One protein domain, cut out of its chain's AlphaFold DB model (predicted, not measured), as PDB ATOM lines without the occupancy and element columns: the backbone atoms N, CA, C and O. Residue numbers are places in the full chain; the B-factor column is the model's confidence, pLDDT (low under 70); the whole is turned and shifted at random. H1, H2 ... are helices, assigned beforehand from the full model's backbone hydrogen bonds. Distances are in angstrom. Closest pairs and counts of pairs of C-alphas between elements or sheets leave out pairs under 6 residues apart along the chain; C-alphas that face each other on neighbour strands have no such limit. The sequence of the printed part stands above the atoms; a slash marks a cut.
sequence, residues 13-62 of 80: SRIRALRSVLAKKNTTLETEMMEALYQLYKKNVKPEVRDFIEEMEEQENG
ATOM      1  N   SER A  13     101.751 -41.858  35.503       98.06
ATOM      2  CA  SER A  13     102.684 -42.516  36.425       98.06
ATOM      3  C   SER A  13     102.128 -42.641  37.846       98.06
ATOM      4  O   SER A  13     102.339 -43.659  38.510       98.06
ATOM      5  N   ARG A  14     101.361 -41.643  38.305       97.19
ATOM      6  CA  ARG A  14     100.717 -41.668  39.623       97.19
ATOM      7  C   ARG A  14      99.529 -42.624  39.648       97.19
ATOM      8  O   ARG A  14      99.402 -43.367  40.615       97.19
ATOM      9  N   ILE A  15      98.702 -42.650  38.598       97.00
ATOM     10  CA  ILE A  15      97.590 -43.611  38.473       97.00
ATOM     11  C   ILE A  15      98.115 -45.046  38.482       97.00
ATOM     12  O   ILE A  15      97.579 -45.903  39.185       97.00
ATOM     13  N   ARG A  16      99.201 -45.310  37.748       97.38
ATOM     14  CA  ARG A  16      99.828 -46.632  37.697       97.38
ATOM     15  C   ARG A  16     100.356 -47.069  39.064       97.38
ATOM     16  O   ARG A  16     100.105 -48.202  39.478       97.38
ATOM     17  N   ALA A  17     101.037 -46.173  39.780       97.75
ATOM     18  CA  ALA A  17     101.513 -46.443  41.136       97.75
ATOM     19  C   ALA A  17     100.350 -46.698  42.112       97.75
ATOM     20  O   ALA A  17     100.375 -47.688  42.844       97.75
ATOM     21  N   LEU A  18      99.306 -45.861  42.068       96.62
ATOM     22  CA  LEU A  18      98.082 -46.022  42.860       96.62
ATOM     23  C   LEU A  18      97.466 -47.403  42.650       96.62
ATOM     24  O   LEU A  18      97.337 -48.160  43.606       96.62
ATOM     25  N   ARG A  19      97.166 -47.778  41.402       96.19
ATOM     26  CA  ARG A  19      96.558 -49.079  41.081       96.19
ATOM     27  C   ARG A  19      97.386 -50.256  41.602       96.19
ATOM     28  O   ARG A  19      96.821 -51.192  42.156       96.19
ATOM     29  N   SER A  20      98.716 -50.191  41.489       96.88
ATOM     30  CA  SER A  20      99.604 -51.239  42.013       96.88
ATOM     31  C   SER A  20      99.526 -51.374  43.537       96.88
ATOM     32  O   SER A  20      99.516 -52.489  44.057       96.88
ATOM     33  N   VAL A  21      99.456 -50.257  44.262       97.06
ATOM     34  CA  VAL A  21      99.341 -50.263  45.727       97.06
ATOM     35  C   VAL A  21      97.952 -50.717  46.175       97.06
ATOM     36  O   VAL A  21      97.851 -51.512  47.105       97.06
ATOM     37  N   LEU A  22      96.892 -50.243  45.520       96.75
ATOM     38  CA  LEU A  22      95.509 -50.578  45.870       96.75
ATOM     39  C   LEU A  22      95.190 -52.053  45.608       96.75
ATOM     40  O   LEU A  22      94.556 -52.688  46.447       96.75
ATOM     41  N   ALA A  23      95.741 -52.640  44.541       94.94
ATOM     42  CA  ALA A  23      95.628 -54.076  44.291       94.94
ATOM     43  C   ALA A  23      96.180 -54.917  45.458       94.94
ATOM     44  O   ALA A  23      95.572 -55.908  45.842       94.94
ATOM     45  N   LYS A  24      97.284 -54.488  46.094       96.31
ATOM     46  CA  LYS A  24      97.833 -55.159  47.292       96.31
ATOM     47  C   LYS A  24      96.921 -55.046  48.517       96.31
ATOM     48  O   LYS A  24      97.040 -55.845  49.436       96.31
ATOM     49  N   LYS A  25      96.048 -54.037  48.540       94.19
ATOM     50  CA  LYS A  25      95.064 -53.784  49.599       94.19
ATOM     51  C   LYS A  25      93.678 -54.349  49.265       94.19
ATOM     52  O   LYS A  25      92.746 -54.099  50.018       94.19
ATOM     53  N   ASN A  26      93.535 -55.087  48.159       95.38
ATOM     54  CA  ASN A  26      92.257 -55.602  47.657       95.38
ATOM     55  C   ASN A  26      91.188 -54.512  47.439       95.38
ATOM     56  O   ASN A  26      90.003 -54.748  47.661       95.38
ATOM     57  N   THR A  27      91.599 -53.322  46.997       96.62
ATOM     58  CA  THR A  27      90.698 -52.210  46.650       96.62
ATOM     59  C   THR A  27      91.012 -51.677  45.248       96.62
ATOM     60  O   THR A  27      92.009 -52.059  44.624       96.62
ATOM     61  N   THR A  28      90.156 -50.797  44.732       96.44
ATOM     62  CA  THR A  28      90.293 -50.185  43.403       96.44
ATOM     63  C   THR A  28      90.407 -48.673  43.509       96.44
ATOM     64  O   THR A  28      89.990 -48.077  44.498       96.44
ATOM     65  N   LEU A  29      90.973 -48.033  42.482       94.62
ATOM     66  CA  LEU A  29      91.071 -46.573  42.456       94.62
ATOM     67  C   LEU A  29      89.679 -45.933  42.507       94.62
ATOM     68  O   LEU A  29      89.477 -44.946  43.202       94.62
ATOM     69  N   GLU A  30      88.730 -46.522  41.789       93.25
ATOM     70  CA  GLU A  30      87.344 -46.094  41.709       93.25
ATOM     71  C   GLU A  30      86.663 -46.161  43.086       93.25
ATOM     72  O   GLU A  30      86.032 -45.187  43.492       93.25
ATOM     73  N   THR A  31      86.852 -47.247  43.846       95.56
ATOM     74  CA  THR A  31      86.333 -47.384  45.222       95.56
ATOM     75  C   THR A  31      86.862 -46.283  46.139       95.56
ATOM     76  O   THR A  31      86.076 -45.578  46.769       95.56
ATOM     77  N   GLU A  32      88.183 -46.085  46.169       95.69
ATOM     78  CA  GLU A  32      88.808 -45.069  47.027       95.69
ATOM     79  C   GLU A  32      88.386 -43.647  46.624       95.69
ATOM     80  O   GLU A  32      88.179 -42.782  47.474       95.69
ATOM     81  N   MET A  33      88.232 -43.386  45.321       95.06
ATOM     82  CA  MET A  33      87.758 -42.092  44.827       95.06
ATOM     83  C   MET A  33      86.299 -41.831  45.199       95.06
ATOM     84  O   MET A  33      85.971 -40.698  45.552       95.06
ATOM     85  N   MET A  34      85.435 -42.848  45.157       93.94
ATOM     86  CA  MET A  34      84.043 -42.723  45.597       93.94
ATOM     87  C   MET A  34      83.957 -42.440  47.096       93.94
ATOM     88  O   MET A  34      83.192 -41.568  47.507       93.94
ATOM     89  N   GLU A  35      84.779 -43.101  47.912       95.62
ATOM     90  CA  GLU A  35      84.846 -42.816  49.346       95.62
ATOM     91  C   GLU A  35      85.354 -41.393  49.611       95.62
ATOM     92  O   GLU A  35      84.729 -40.639  50.359       95.62
ATOM     93  N   ALA A  36      86.433 -40.976  48.945       95.19
ATOM     94  CA  ALA A  36      86.953 -39.617  49.059       95.19
ATOM     95  C   ALA A  36      85.916 -38.562  48.632       95.19
ATOM     96  O   ALA A  36      85.782 -37.526  49.289       95.19
ATOM     97  N   LEU A  37      85.154 -38.830  47.568       95.06
ATOM     98  CA  LEU A  37      84.078 -37.958  47.103       95.06
ATOM     99  C   LEU A  37      82.930 -37.889  48.119       95.06
ATOM    100  O   LEU A  37      82.439 -36.799  48.410       95.06
ATOM    101  N   TYR A  38      82.549 -39.019  48.716       93.75
ATOM    102  CA  TYR A  38      81.544 -39.060  49.775       93.75
ATOM    103  C   TYR A  38      81.983 -38.270  51.017       93.75
ATOM    104  O   TYR A  38      81.207 -37.489  51.569       93.75
ATOM    105  N   GLN A  39      83.248 -38.392  51.432       96.62
ATOM    106  CA  GLN A  39      83.790 -37.587  52.533       96.62
ATOM    107  C   GLN A  39      83.815 -36.093  52.187       96.62
ATOM    108  O   GLN A  39      83.481 -35.256  53.029       96.62
ATOM    109  N   LEU A  40      84.160 -35.744  50.943       95.88
ATOM    110  CA  LEU A  40      84.115 -34.365  50.461       95.88
ATOM    111  C   LEU A  40      82.687 -33.804  50.514       95.88
ATOM    112  O   LEU A  40      82.494 -32.686  50.991       95.88
ATOM    113  N   TYR A  41      81.696 -34.588  50.090       94.44
ATOM    114  CA  TYR A  41      80.282 -34.236  50.194       94.44
ATOM    115  C   TYR A  41      79.874 -34.001  51.652       94.44
ATOM    116  O   TYR A  41      79.417 -32.912  51.988       94.44
ATOM    117  N   LYS A  42      80.139 -34.954  52.554       93.94
ATOM    118  CA  LYS A  42      79.805 -34.824  53.984       93.94
ATOM    119  C   LYS A  42      80.443 -33.618  54.659       93.94
ATOM    120  O   LYS A  42      79.825 -33.012  55.530       93.94
ATOM    121  N   LYS A  43      81.686 -33.302  54.294       96.25
ATOM    122  CA  LYS A  43      82.439 -32.195  54.886       96.25
ATOM    123  C   LYS A  43      81.894 -30.831  54.466       96.25
ATOM    124  O   LYS A  43      81.925 -29.906  55.270       96.25
ATOM    125  N   ASN A  44      81.456 -30.694  53.215       96.00
ATOM    126  CA  ASN A  44      81.070 -29.397  52.654       96.00
ATOM    127  C   ASN A  44      79.555 -29.169  52.635       96.00
ATOM    128  O   ASN A  44      79.114 -28.022  52.633       96.00
ATOM    129  N   VAL A  45      78.754 -30.235  52.638       95.69
ATOM    130  CA  VAL A  45      77.292 -30.151  52.636       95.69
ATOM    131  C   VAL A  45      76.769 -30.317  54.060       95.69
ATOM    132  O   VAL A  45      77.038 -31.311  54.743       95.69
ATOM    133  N   LYS A  46      76.014 -29.310  54.515       95.50
ATOM    134  CA  LYS A  46      75.415 -29.284  55.853       95.50
ATOM    135  C   LYS A  46      74.498 -30.493  56.076       95.50
ATOM    136  O   LYS A  46      73.876 -30.933  55.111       95.50
ATOM    137  N   PRO A  47      74.380 -31.003  57.317       93.88
ATOM    138  CA  PRO A  47      73.506 -32.133  57.626       93.88
ATOM    139  C   PRO A  47      72.083 -31.956  57.089       93.88
ATOM    140  O   PRO A  47      71.618 -32.839  56.382       93.88
ATOM    141  N   GLU A  48      71.462 -30.783  57.280       94.12
ATOM    142  CA  GLU A  48      70.066 -30.568  56.867       94.12
ATOM    143  C   GLU A  48      69.869 -30.697  55.348       94.12
ATOM    144  O   GLU A  48      68.840 -31.165  54.877       94.12
ATOM    145  N   VAL A  49      70.874 -30.296  54.562       94.25
ATOM    146  CA  VAL A  49      70.837 -30.413  53.098       94.25
ATOM    147  C   VAL A  49      71.069 -31.859  52.659       94.25
ATOM    148  O   VAL A  49      70.507 -32.283  51.654       94.25
ATOM    149  N   ARG A  50      71.879 -32.625  53.402       93.38
ATOM    150  CA  ARG A  50      72.112 -34.045  53.106       93.38
ATOM    151  C   ARG A  50      70.854 -34.866  53.340       93.38
ATOM    152  O   ARG A  50      70.475 -35.611  52.444       93.38
ATOM    153  N   ASP A  51      70.198 -34.654  54.475       92.50
ATOM    154  CA  ASP A  51      68.945 -35.327  54.820       92.50
ATOM    155  C   ASP A  51      67.865 -35.026  53.764       92.50
ATOM    156  O   ASP A  51      67.206 -35.933  53.266       92.50
ATOM    157  N   PHE A  52      67.763 -33.767  53.319       93.50
ATOM    158  CA  PHE A  52      66.842 -33.379  52.245       93.50
ATOM    159  C   PHE A  52      67.130 -34.085  50.908       93.50
ATOM    160  O   PHE A  52      66.203 -34.497  50.213       93.50
ATOM    161  N   ILE A  53      68.404 -34.226  50.526       91.00
ATOM    162  CA  ILE A  53      68.789 -34.941  49.299       91.00
ATOM    163  C   ILE A  53      68.445 -36.430  49.416       91.00
ATOM    164  O   ILE A  53      67.881 -36.977  48.474       91.00
ATOM    165  N   GLU A  54      68.721 -37.063  50.561       87.19
ATOM    166  CA  GLU A  54      68.371 -38.468  50.808       87.19
ATOM    167  C   GLU A  54      66.849 -38.685  50.728       87.19
ATOM    168  O   GLU A  54      66.398 -39.587  50.023       87.19
ATOM    169  N   GLU A  55      66.041 -37.813  51.343       87.00
ATOM    170  CA  GLU A  55      64.576 -37.857  51.228       87.00
ATOM    171  C   GLU A  55      64.100 -37.696  49.774       87.00
ATOM    172  O   GLU A  55      63.196 -38.408  49.328       87.00
ATOM    173  N   MET A  56      64.705 -36.779  49.014       87.06
ATOM    174  CA  MET A  56      64.360 -36.550  47.609       87.06
ATOM    175  C   MET A  56      64.733 -37.752  46.726       87.06
ATOM    176  O   MET A  56      63.960 -38.141  45.848       87.06
ATOM    177  N   GLU A  57      65.885 -38.377  46.971       85.69
ATOM    178  CA  GLU A  57      66.330 -39.592  46.281       85.69
ATOM    179  C   GLU A  57      65.464 -40.814  46.639       85.69
ATOM    180  O   GLU A  57      65.164 -41.638  45.768       85.69
ATOM    181  N   GLU A  58      65.010 -40.930  47.893       78.94
ATOM    182  CA  GLU A  58      64.051 -41.954  48.327       78.94
ATOM    183  C   GLU A  58      62.683 -41.786  47.647       78.94
ATOM    184  O   GLU A  58      62.086 -42.775  47.203       78.94
ATOM    185  N   GLN A  59      62.207 -40.544  47.513       74.69
ATOM    186  CA  GLN A  59      60.961 -40.211  46.816       74.69
ATOM    187  C   GLN A  59      61.051 -40.481  45.305       74.69
ATOM    188  O   GLN A  59      60.123 -41.058  44.734       74.69
ATOM    189  N   GLU A  60      62.170 -40.137  44.654       69.69
ATOM    190  CA  GLU A  60      62.395 -40.412  43.222       69.69
ATOM    191  C   GLU A  60      62.466 -41.925  42.937       69.69
ATOM    192  O   GLU A  60      62.057 -42.389  41.871       69.69
ATOM    193  N   ASN A  61      62.921 -42.723  43.908       62.66
ATOM    194  CA  ASN A  61      63.010 -44.180  43.796       62.66
ATOM    195  C   ASN A  61      61.685 -44.920  44.114       62.66
ATOM    196  O   ASN A  61      61.686 -46.152  44.204       62.66
ATOM    197  N   GLY A  62      60.554 -44.215  44.275       57.19
ATOM    198  CA  GLY A  62      59.195 -44.789  44.262       57.19
ATOM    199  C   GLY A  62      58.896 -45.852  45.328       57.19
ATOM    200  O   GLY A  62      57.887 -46.554  45.253       57.19
TER     201      GLY A  62
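What this domain is: This is residues 13 to 62 of the 80 residues of an uncharacterized protein of Coprobacillus cateniformis (UniProt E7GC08). Three helices are strung end to end in an open zigzag with no packed core: H2 is the long middle bar, H1 is set crosswise at its first end, and H3 turns off at a slant from its other end. H1 and H3 lie at opposite ends of the zigzag with no contact between them, and most of H2 and H3 stands free. The printed part has 50 residues with three named helices in the order H1, H2, H3 and no named strand; the class is all helix. The whole is extended, with a radius of gyration of the C-alphas of 15.6 A, and its C-alphas span 41 by 26 by 17 A along the three main axes.

Where its parts are: H1 covers residues 13 to 24 and is 17.4 A long from first to last C-alpha; it begins at C-alpha 13, at (102.684, -42.516, 36.425). H2, residues 29 to 44, is the longest helix with 16 residues and measures 22.3 A, from C-alpha 29 at (91.071, -46.573, 42.456) to C-alpha 44 at (81.070, -29.397, 52.654). H3, residues 47 to 60, is 20.0 A long and ends at C-alpha 60, at (62.395, -40.412, 43.222).

How they stand to each other: H1 and H2 only just touch, with 3 pairs of C-alphas within 8 A. H1 touches H2 with residues 18 to 22 alone, and H2 touches H1 with residue 29 alone; the closest C-alphas of the two helices are those of Arg 19 and Leu 29, 6.2 A apart. The lines of H1 and H2 stand about perpendicular, at 80 degrees. H2 and H3 are close but not clearly touching; their closest C-alphas, those of Lys 42 and Arg 50, are 7.8 A apart. H2 and H3 run opposite ways at a steep tilt of 58 degrees. H1 and H3 are apart. In H2 and H3 every O i to N i+4 pair is within hydrogen-bond range, and in H1 it is 7 of 8.

The domain as a whole: The two C-alphas farthest apart are those of Ser 13 and Gly 62, the first and last printed residues, at 44.2 A. The outline is elongated. Residues 33 to 40, which belong to H2, stand free, as do residues 43 to 49, of which 47 to 49 belong to H3, and residues 51 to 62, of which 51 to 60 belong to H3. The links from H1 to H2, with 4 residues, and from H2 to H3, with 2 residues, are both tight. The printed part has no cut. The mean pLDDT of the printed part is 92.0, and residues 60 to 62 are under 70.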